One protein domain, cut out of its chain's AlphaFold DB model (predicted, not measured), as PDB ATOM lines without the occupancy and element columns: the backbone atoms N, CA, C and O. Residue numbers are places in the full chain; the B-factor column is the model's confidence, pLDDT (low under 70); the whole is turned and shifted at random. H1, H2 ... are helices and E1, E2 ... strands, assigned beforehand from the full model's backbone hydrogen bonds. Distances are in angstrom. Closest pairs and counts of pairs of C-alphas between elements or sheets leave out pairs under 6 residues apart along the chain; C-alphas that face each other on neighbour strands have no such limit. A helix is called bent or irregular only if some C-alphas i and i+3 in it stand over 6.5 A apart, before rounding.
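Overview. This is residues 628 to 703 of the 707 residues of the protein "PMT_2 domain-containing protein" of Chloroflexi bacterium (UniProt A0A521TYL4). A strongly twisted four-stranded sheet stands in the middle, with H1 and H2 together over one face and H3 alone over the other. Residues 648 to 653, of which 653 belongs to H2, stand free and stick out from the rest. The printed part has 76 residues, with three named helices and four named strands in the order H1, E1, H2, E2, H3, E3, E4. The sheet runs E2, E1, E3, E4 and is mixed: E2, E1 and E3 are parallel, and E4 is antiparallel to E3. The class is mixed, helices and strands; the whole is compact and rounded, with a radius of gyration of the C-alphas of 11.6 A and spans of 31 by 28 by 25 A.

Arrangement. H1, residues 628 to 634, is on the sheet at a height of 8.3 A, only just over E3, residues 691 to 696, with 3 of its C-alphas falling on that strand. E1, residues 640 to 644, is the parallel neighbour of E3, with N 641 and O 691 2.8 A apart, within hydrogen-bond range. H2, residues 653 to 659, touches H1 at a steep tilt of 39 degrees, the same way; their closest C-alphas, of Ile 629 and Val 658, are 6.2 A apart. H2 lies over E2, residues 670 to 674, at a height of 8.6 A over the sheet. E2 is parallel to E1, with N 671 and O 640 2.9 A apart. E1, H2 and E2 form a strand-helix-strand unit, two parallel neighbour strands with a helix between them along the chain, and its crossover is right-handed. H3, residues 677 to 686, is on the opposite face from H1 and H2, over E1 at a height of 9.3 A. E2, H3 and E3 form a split unit, with E1 between its strands, also right-handed. E3 and E4, residues 699 to 702, form a hairpin, with N 694 and O 701 2.8 A apart. In H1 every O i to N i+4 pair is within hydrogen-bond range; in H2 2 of 3 are, and in H3 3 of 6.

Along the chain. H1 begins at C-alpha 628, (228.847, 182.093, 182.373). E1 is 12.8 A long, E2 13.3 A, H3 15.6 A and E3 16.5 A. H3 is neither bent nor irregular, but only just: C-alphas 678 and 681 are 6.4 A apart. E4 ends at C-alpha 702, (231.404, 166.919, 183.113).

Size, cuts and confidence. The two C-alphas farthest apart, of Asn 650 and Asp 689, are 31.6 A apart. The printed part has no cut and no long link. Mean pLDDT of the printed part is 90.7; residues 649 to 650 are under 70.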
ATOM      1  N   PRO A 628     228.249 183.229 181.670       89.62
ATOM      2  CA  PRO A 628     228.847 182.093 182.373       89.62
ATOM      3  C   PRO A 628     228.103 181.702 183.654       89.62
ATOM      4  O   PRO A 628     227.820 180.524 183.876       89.62
ATOM      5  N   ILE A 629     227.750 182.680 184.497       92.50
ATOM      6  CA  ILE A 629     227.010 182.426 185.742       92.50
ATOM      7  C   ILE A 629     225.602 181.921 185.413       92.50
ATOM      8  O   ILE A 629     225.136 180.957 186.024       92.50
ATOM      9  N   ALA A 630     224.934 182.542 184.437       92.31
ATOM     10  CA  ALA A 630     223.598 182.147 184.011       92.31
ATOM     11  C   ALA A 630     223.571 180.721 183.437       92.31
ATOM     12  O   ALA A 630     222.684 179.944 183.784       92.31
ATOM     13  N   ALA A 631     224.565 180.343 182.629       92.31
ATOM     14  CA  ALA A 631     224.701 179.002 182.064       92.31
ATOM     15  C   ALA A 631     224.882 177.938 183.156       92.31
ATOM     16  O   ALA A 631     224.237 176.888 183.125       92.31
ATOM     17  N   VAL A 632     225.709 178.228 184.166       94.25
ATOM     18  CA  VAL A 632     225.901 177.326 185.308       94.25
ATOM     19  C   VAL A 632     224.633 177.199 186.150       94.25
ATOM     20  O   VAL A 632     224.268 176.088 186.537       94.25
ATOM     21  N   ALA A 633     223.924 178.303 186.389       92.69
ATOM     22  CA  ALA A 633     222.640 178.277 187.082       92.69
ATOM     23  C   ALA A 633     221.575 177.485 186.296       92.69
ATOM     24  O   ALA A 633     220.839 176.692 186.882       92.69
ATOM     25  N   ALA A 634     221.527 177.647 184.969       93.62
ATOM     26  CA  ALA A 634     220.586 176.960 184.084       93.62
ATOM     27  C   ALA A 634     220.829 175.445 184.001       93.62
ATOM     28  O   ALA A 634     219.882 174.683 183.817       93.62
ATOM     29  N   ALA A 635     222.073 174.993 184.180       93.00
ATOM     30  CA  ALA A 635     222.399 173.569 184.220       93.00
ATOM     31  C   ALA A 635     221.846 172.845 185.461       93.00
ATOM     32  O   ALA A 635     221.847 171.615 185.494       93.00
ATOM     33  N   GLY A 636     221.383 173.577 186.485       91.50
ATOM     34  CA  GLY A 636     220.749 172.995 187.670       91.50
ATOM     35  C   GLY A 636     221.674 172.103 188.503       91.50
ATOM     36  O   GLY A 636     221.196 171.261 189.264       91.50
ATOM     37  N   ILE A 637     222.994 172.258 188.353       93.56
ATOM     38  CA  ILE A 637     223.980 171.492 189.117       93.56
ATOM     39  C   ILE A 637     224.061 172.004 190.556       93.56
ATOM     40  O   ILE A 637     223.855 173.182 190.845       93.56
ATOM     41  N   SER A 638     224.387 171.110 191.481       93.06
ATOM     42  CA  SER A 638     224.613 171.448 192.884       93.06
ATOM     43  C   SER A 638     225.705 170.559 193.459       93.06
ATOM     44  O   SER A 638     226.013 169.511 192.896       93.06
ATOM     45  N   HIS A 639     226.305 171.000 194.564       94.56
ATOM     46  CA  HIS A 639     227.430 170.322 195.203       94.56
ATOM     47  C   HIS A 639     228.567 170.010 194.211       94.56
ATOM     48  O   HIS A 639     229.035 168.878 194.088       94.56
ATOM     49  N   ALA A 640     228.985 171.034 193.464       96.12
ATOM     50  CA  ALA A 640     229.892 170.887 192.330       96.12
ATOM     51  C   ALA A 640     231.076 171.863 192.374       96.12
ATOM     52  O   ALA A 640     231.011 172.908 193.030       96.12
ATOM     53  N   ILE A 641     232.143 171.512 191.656       96.69
ATOM     54  CA  ILE A 641     233.252 172.384 191.273       96.69
ATOM     55  C   ILE A 641     233.121 172.691 189.785       96.69
ATOM     56  O   ILE A 641     232.945 171.781 188.973       96.69
ATOM     57  N   VAL A 642     233.229 173.968 189.433       97.19
ATOM     58  CA  VAL A 642     233.283 174.432 188.048       97.19
ATOM     59  C   VAL A 642     234.663 175.028 187.795       97.19
ATOM     60  O   VAL A 642     234.996 176.089 188.324       97.19
ATOM     61  N   LEU A 643     235.463 174.323 187.000       96.88
ATOM     62  CA  LEU A 643     236.772 174.763 186.537       96.88
ATOM     63  C   LEU A 643     236.605 175.752 185.385       96.88
ATOM     64  O   LEU A 643     235.915 175.459 184.404       96.88
ATOM     65  N   VAL A 644     237.233 176.916 185.514       94.25
ATOM     66  CA  VAL A 644     237.160 178.020 184.553       94.25
ATOM     67  C   VAL A 644     238.557 178.353 184.068       94.25
ATOM     68  O   VAL A 644     239.460 178.550 184.877       94.25
ATOM     69  N   ASP A 645     238.726 178.430 182.750       89.81
ATOM     70  CA  ASP A 645     239.980 178.860 182.139       89.81
ATOM     71  C   ASP A 645     240.356 180.262 182.654       89.81
ATOM     72  O   ASP A 645     239.606 181.216 182.422       89.81
ATOM     73  N   PRO A 646     241.484 180.417 183.369       82.75
ATOM     74  CA  PRO A 646     241.885 181.713 183.892       82.75
ATOM     75  C   PRO A 646     242.369 182.685 182.807       82.75
ATOM     76  O   PRO A 646     242.550 183.859 183.115       82.75
ATOM     77  N   GLY A 647     242.555 182.235 181.563       81.12
ATOM     78  CA  GLY A 647     243.125 183.033 180.486       81.12
ATOM     79  C   GLY A 647     244.647 183.158 180.575       81.12
ATOM     80  O   GLY A 647     245.326 182.429 181.302       81.12
ATOM     81  N   GLN A 648     245.197 184.093 179.800       74.31
ATOM     82  CA  GLN A 648     246.637 184.372 179.790       74.31
ATOM     83  C   GLN A 648     247.101 184.971 181.132       74.31
ATOM     84  O   GLN A 648     246.300 185.580 181.850       74.31
ATOM     85  N   PRO A 649     248.400 184.874 181.474       62.66
ATOM     86  CA  PRO A 649     248.950 185.576 182.629       62.66
ATOM     87  C   PRO A 649     248.567 187.065 182.615       62.66
ATOM     88  O   PRO A 649     248.673 187.725 181.583       62.66
ATOM     89  N   ASN A 650     248.138 187.585 183.768       61.09
ATOM     90  CA  ASN A 650     247.619 188.949 183.981       61.09
ATOM     91  C   ASN A 650     246.193 189.228 183.463       61.09
ATOM     92  O   ASN A 650     245.697 190.335 183.656       61.09
ATOM     93  N   GLN A 651     245.499 188.253 182.869       73.94
ATOM     94  CA  GLN A 651     244.068 188.385 182.589       73.94
ATOM     95  C   GLN A 651     243.265 188.051 183.845       73.94
ATOM     96  O   GLN A 651     243.243 186.916 184.312       73.94
ATOM     97  N   TRP A 652     242.594 189.051 184.410       83.25
ATOM     98  CA  TRP A 652     241.746 188.854 185.586       83.25
ATOM     99  C   TRP A 652     240.305 188.479 185.204       83.25
ATOM    100  O   TRP A 652     239.622 187.795 185.966       83.25
ATOM    101  N   TRP A 653     239.827 188.926 184.035       82.88
ATOM    102  CA  TRP A 653     238.399 188.974 183.703       82.88
ATOM    103  C   TRP A 653     237.754 187.599 183.503       82.88
ATOM    104  O   TRP A 653     236.627 187.407 183.952       82.88
ATOM    105  N   ASN A 654     238.458 186.615 182.929       84.19
ATOM    106  CA  ASN A 654     237.895 185.277 182.693       84.19
ATOM    107  C   ASN A 654     237.415 184.609 183.988       84.19
ATOM    108  O   ASN A 654     236.283 184.133 184.075       84.19
ATOM    109  N   TYR A 655     238.265 184.620 185.018       90.44
ATOM    110  CA  TYR A 655     237.886 184.123 186.337       90.44
ATOM    111  C   TYR A 655     237.058 185.155 187.121       90.44
ATOM    112  O   TYR A 655     236.144 184.780 187.854       90.44
ATOM    113  N   GLY A 656     237.307 186.453 186.925       88.56
ATOM    114  CA  GLY A 656     236.572 187.550 187.561       88.56
ATOM    115  C   GLY A 656     235.063 187.530 187.301       88.56
ATOM    116  O   GLY A 656     234.298 187.825 188.224       88.56
ATOM    117  N   MET A 657     234.632 187.091 186.107       88.31
ATOM    118  CA  MET A 657     233.215 186.896 185.755       88.31
ATOM    119  C   MET A 657     232.479 186.003 186.754       88.31
ATOM    120  O   MET A 657     231.337 186.281 187.100       88.31
ATOM    121  N   VAL A 658     233.129 184.939 187.231       93.50
ATOM    122  CA  VAL A 658     232.505 183.924 188.092       93.50
ATOM    123  C   VAL A 658     232.957 184.004 189.547       93.50
ATOM    124  O   VAL A 658     232.255 183.519 190.432       93.50
ATOM    125  N   PHE A 659     234.100 184.635 189.832       95.50
ATOM    126  CA  PHE A 659     234.673 184.699 191.177       95.50
ATOM    127  C   PHE A 659     233.689 185.292 192.186       95.50
ATOM    128  O   PHE A 659     233.513 184.769 193.285       95.50
ATOM    129  N   SER A 660     232.972 186.344 191.784       94.56
ATOM    130  CA  SER A 660     231.965 186.998 192.621       94.56
ATOM    131  C   SER A 660     230.773 186.099 192.965       94.56
ATOM    132  O   SER A 660     230.022 186.439 193.877       94.56
ATOM    133  N   ALA A 661     230.575 184.962 192.291       94.75
ATOM    134  CA  ALA A 661     229.551 183.981 192.649       94.75
ATOM    135  C   ALA A 661     229.980 183.083 193.822       94.75
ATOM    136  O   ALA A 661     229.117 182.569 194.535       94.75
ATOM    137  N   ASN A 662     231.285 182.950 194.091       95.94
ATOM    138  CA  ASN A 662     231.771 182.164 195.222       95.94
ATOM    139  C   ASN A 662     231.351 182.770 196.568       95.94
ATOM    140  O   ASN A 662     231.282 183.992 196.761       95.94
ATOM    141  N   ASP A 663     231.096 181.880 197.521       94.12
ATOM    142  CA  ASP A 663     231.050 182.215 198.939       94.12
ATOM    143  C   ASP A 663     232.491 182.452 199.447       94.12
ATOM    144  O   ASP A 663     233.359 181.633 199.135       94.12
ATOM    145  N   PRO A 664     232.792 183.519 200.217       96.56
ATOM    146  CA  PRO A 664     234.151 183.773 200.711       96.56
ATOM    147  C   PRO A 664     234.722 182.688 201.642       96.56
ATOM    148  O   PRO A 664     235.926 182.665 201.881       96.56
ATOM    149  N   LEU A 665     233.887 181.806 202.198       96.38
ATOM    150  CA  LEU A 665     234.295 180.623 202.965       96.38
ATOM    151  C   LEU A 665     234.427 179.371 202.083       96.38
ATOM    152  O   LEU A 665     234.734 178.299 202.598       96.38
ATOM    153  N   LEU A 666     234.155 179.486 200.778       94.62
ATOM    154  CA  LEU A 666     234.140 178.393 199.799       94.62
ATOM    155  C   LEU A 666     233.183 177.246 200.172       94.62
ATOM    156  O   LEU A 666     233.312 176.118 199.701       94.62
ATOM    157  N   ALA A 667     232.173 177.551 200.991       92.44
ATOM    158  CA  ALA A 667     231.155 176.605 201.449       92.44
ATOM    159  C   ALA A 667     229.923 176.545 200.525       92.44
ATOM    160  O   ALA A 667     228.977 175.806 200.794       92.44
ATOM    161  N   GLY A 668     229.924 177.321 199.436       92.19
ATOM    162  CA  GLY A 668     228.803 177.422 198.509       92.19
ATOM    163  C   GLY A 668     228.443 176.092 197.824       92.19
ATOM    164  O   GLY A 668     229.277 175.182 197.716       92.19
ATOM    165  N   PRO A 669     227.203 175.955 197.320       94.00
ATOM    166  CA  PRO A 669     226.771 174.759 196.597       94.00
ATOM    167  C   PRO A 669     227.550 174.558 195.293       94.00
ATOM    168  O   PRO A 669     227.768 173.422 194.883       94.00
ATOM    169  N   ILE A 670     228.016 175.640 194.676       96.31
ATOM    170  CA  ILE A 670     228.885 175.626 193.503       96.31
ATOM    171  C   ILE A 670     230.167 176.355 193.882       96.31
ATOM    172  O   ILE A 670     230.113 177.427 194.484       96.31
ATOM    173  N   LEU A 671     231.302 175.746 193.552       95.81
ATOM    174  CA  LEU A 671     232.624 176.305 193.780       95.81
ATOM    175  C   LEU A 671     233.299 176.559 192.433       95.81
ATOM    176  O   LEU A 671     233.640 175.620 191.721       95.81
ATOM    177  N   PHE A 672     233.491 177.825 192.083       96.88
ATOM    178  CA  PHE A 672     234.241 178.210 190.893       96.88
ATOM    179  C   PHE A 672     235.733 178.248 191.208       96.88
ATOM    180  O   PHE A 672     236.158 178.962 192.120       96.88
ATOM    181  N   ALA A 673     236.533 177.524 190.437       96.94
ATOM    182  CA  ALA A 673     237.982 177.458 190.586       96.94
ATOM    183  C   ALA A 673     238.666 177.651 189.230       96.94
ATOM    184  O   ALA A 673     238.091 177.342 188.188       96.94
ATOM    185  N   ARG A 674     239.892 178.170 189.236       95.75
ATOM    186  CA  ARG A 674     240.718 178.295 188.031       95.75
ATOM    187  C   ARG A 674     241.116 176.905 187.537       95.75
ATOM    188  O   ARG A 674     241.535 176.070 188.330       95.75
ATOM    189  N   ASP A 675     240.996 176.659 186.238       94.38
ATOM    190  CA  ASP A 675     241.532 175.458 185.600       94.38
ATOM    191  C   ASP A 675     243.052 175.611 185.464       94.38
ATOM    192  O   ASP A 675     243.540 176.395 184.650       94.38
ATOM    193  N   LEU A 676     243.802 174.893 186.300       93.19
ATOM    194  CA  LEU A 676     245.268 174.896 186.308       93.19
ATOM    195  C   LEU A 676     245.842 173.642 185.624       93.19
ATOM    196  O   LEU A 676     247.005 173.281 185.828       93.19
ATOM    197  N   GLY A 677     245.026 172.953 184.820       91.38
ATOM    198  CA  GLY A 677     245.422 171.759 184.084       91.38
ATOM    199  C   GLY A 677     245.817 170.607 185.020       91.38
ATOM    200  O   GLY A 677     245.003 170.196 185.845       91.38
ATOM    201  N   PRO A 678     247.045 170.058 184.932       90.00
ATOM    202  CA  PRO A 678     247.450 168.898 185.734       90.00
ATOM    203  C   PRO A 678     247.311 169.081 187.252       90.00
ATOM    204  O   PRO A 678     247.068 168.103 187.958       90.00
ATOM    205  N   LEU A 679     247.431 170.318 187.751       93.00
ATOM    206  CA  LEU A 679     247.297 170.618 189.179       93.00
ATOM    207  C   LEU A 679     245.870 170.405 189.695       93.00
ATOM    208  O   LEU A 679     245.683 170.246 190.898       93.00
ATOM    209  N   ASN A 680     244.860 170.363 188.815       93.88
ATOM    210  CA  ASN A 680     243.463 170.166 189.210       93.88
ATOM    211  C   ASN A 680     243.274 168.909 190.069       93.88
ATOM    212  O   ASN A 680     242.375 168.893 190.903       93.88
ATOM    213  N   ARG A 681     244.130 167.887 189.919       91.38
ATOM    214  CA  ARG A 681     244.111 166.681 190.758       91.38
ATOM    215  C   ARG A 681     244.129 167.009 192.253       91.38
ATOM    216  O   ARG A 681     243.320 166.450 192.985       91.38
ATOM    217  N   ASP A 682     244.962 167.955 192.682       92.94
ATOM    218  CA  ASP A 682     245.084 168.345 194.091       92.94
ATOM    219  C   ASP A 682     243.770 168.957 194.607       92.94
ATOM    220  O   ASP A 682     243.336 168.702 195.734       92.94
ATOM    221  N   LEU A 683     243.086 169.730 193.754       93.19
ATOM    222  CA  LEU A 683     241.765 170.281 194.054       93.19
ATOM    223  C   LEU A 683     240.716 169.170 194.195       93.19
ATOM    224  O   LEU A 683     239.903 169.217 195.118       93.19
ATOM    225  N   LEU A 684     240.746 168.168 193.316       90.75
ATOM    226  CA  LEU A 684     239.823 167.031 193.360       90.75
ATOM    227  C   LEU A 684     240.025 166.173 194.608       90.75
ATOM    228  O   LEU A 684     239.053 165.792 195.254       90.75
ATOM    229  N   GLU A 685     241.277 165.922 194.986       92.19
ATOM    230  CA  GLU A 685     241.615 165.206 196.218       92.19
ATOM    231  C   GLU A 685     241.156 165.972 197.465       92.19
ATOM    232  O   GLU A 685     240.740 165.367 198.455       92.19
ATOM    233  N   ARG A 686     241.178 167.312 197.420       92.12
ATOM    234  CA  ARG A 686     240.718 168.156 198.528       92.12
ATOM    235  C   ARG A 686     239.195 168.220 198.657       92.12
ATOM    236  O   ARG A 686     238.697 168.418 199.768       92.12
ATOM    237  N   TYR A 687     238.468 168.066 197.554       91.81
ATOM    238  CA  TYR A 687     237.007 168.145 197.496       91.81
ATOM    239  C   TYR A 687     236.397 166.896 196.828       91.81
ATOM    240  O   TYR A 687     235.695 167.025 195.822       91.81
ATOM    241  N   PRO A 688     236.619 165.692 197.390       90.88
ATOM    242  CA  PRO A 688     236.284 164.427 196.732       90.88
ATOM    243  C   PRO A 688     234.776 164.210 196.556       90.88
ATOM    244  O   PRO A 688     234.354 163.482 195.662       90.88
ATOM    245  N   ASP A 689     233.960 164.861 197.388       92.12
ATOM    246  CA  ASP A 689     232.505 164.701 197.383       92.12
ATOM    247  C   ASP A 689     231.809 165.553 196.307       92.12
ATOM    248  O   ASP A 689     230.614 165.386 196.059       92.12
ATOM    249  N   ARG A 690     232.530 166.473 195.647       93.75
ATOM    250  CA  ARG A 690     231.944 167.399 194.670       93.75
ATOM    251  C   ARG A 690     232.053 166.869 193.246       93.75
ATOM    252  O   ARG A 690     233.121 166.469 192.793       93.75
ATOM    253  N   SER A 691     230.951 166.959 192.502       94.62
ATOM    254  CA  SER A 691     230.965 166.693 191.056       94.62
ATOM    255  C   SER A 691     231.754 167.773 190.321       94.62
ATOM    256  O   SER A 691     231.685 168.941 190.694       94.62
ATOM    257  N   VAL A 692     232.482 167.417 189.265       94.88
ATOM    258  CA  VAL A 692     233.416 168.342 188.608       94.88
ATOM    259  C   VAL A 692     232.977 168.605 187.184       94.88
ATOM    260  O   VAL A 692     232.713 167.684 186.411       94.88
ATOM    261  N   TYR A 693     232.950 169.881 186.828       95.94
ATOM    262  CA  TYR A 693     232.643 170.344 185.491       95.94
ATOM    263  C   TYR A 693     233.705 171.334 185.036       95.94
ATOM    264  O   TYR A 693     234.234 172.104 185.831       95.94
ATOM    265  N   ARG A 694     233.974 171.352 183.737       94.75
ATOM    266  CA  ARG A 694     234.767 172.380 183.073       94.75
ATOM    267  C   ARG A 694     233.837 173.296 182.294       94.75
ATOM    268  O   ARG A 694     233.018 172.816 181.511       94.75
ATOM    269  N   LEU A 695     233.975 174.600 182.488       90.81
ATOM    270  CA  LEU A 695     233.239 175.606 181.735       90.81
ATOM    271  C   LEU A 695     234.046 176.016 180.498       90.81
ATOM    272  O   LEU A 695     235.154 176.532 180.619       90.81
ATOM    273  N   ARG A 696     233.497 175.780 179.301       84.62
ATOM    274  CA  ARG A 696     234.056 176.258 178.027       84.62
ATOM    275  C   ARG A 696     233.040 177.150 177.328       84.62
ATOM    276  O   ARG A 696     232.032 176.660 176.820       84.62
ATOM    277  N   GLY A 697     233.300 178.457 177.315       78.00
ATOM    278  CA  GLY A 697     232.306 179.446 176.899       78.00
ATOM    279  C   GLY A 697     231.061 179.345 177.786       78.00
ATOM    280  O   GLY A 697     231.146 179.561 178.988       78.00
ATOM    281  N   MET A 698     229.931 178.950 177.198       83.75
ATOM    282  CA  MET A 698     228.650 178.746 177.898       83.75
ATOM    283  C   MET A 698     228.326 177.265 178.167       83.75
ATOM    284  O   MET A 698     227.238 176.946 178.642       83.75
ATOM    285  N   THR A 699     229.241 176.341 177.858       86.31
ATOM    286  CA  THR A 699     228.991 174.895 177.958       86.31
ATOM    287  C   THR A 699     229.701 174.293 179.163       86.31
ATOM    288  O   THR A 699     230.917 174.432 179.314       86.31
ATOM    289  N   LEU A 700     228.951 173.561 179.988       91.06
ATOM    290  CA  LEU A 700     229.480 172.743 181.077       91.06
ATOM    291  C   LEU A 700     229.799 171.331 180.581       91.06
ATOM    292  O   LEU A 700     228.920 170.609 180.114       91.06
ATOM    293  N   ILE A 701     231.058 170.928 180.720       92.44
ATOM    294  CA  ILE A 701     231.546 169.601 180.344       92.44
ATOM    295  C   ILE A 701     231.837 168.825 181.632       92.44
ATOM    296  O   ILE A 701     232.729 169.235 182.377       92.44
ATOM    297  N   PRO A 702     231.113 167.733 181.938       91.25
ATOM    298  CA  PRO A 702     231.404 166.919 183.113       91.25
ATOM    299  C   PRO A 702     232.772 166.249 182.963       91.25
ATOM    300  O   PRO A 702     233.051 165.639 181.931       91.25
ATOM    301  N   MET A 703     233.604 166.330 183.999       85.94
ATOM    302  CA  MET A 703     234.892 165.640 184.045       85.94
ATOM    303  C   MET A 703     234.731 164.300 184.761       85.94
ATOM    304  O   MET A 703     234.132 164.225 185.837       85.94
TER     305      MET A 703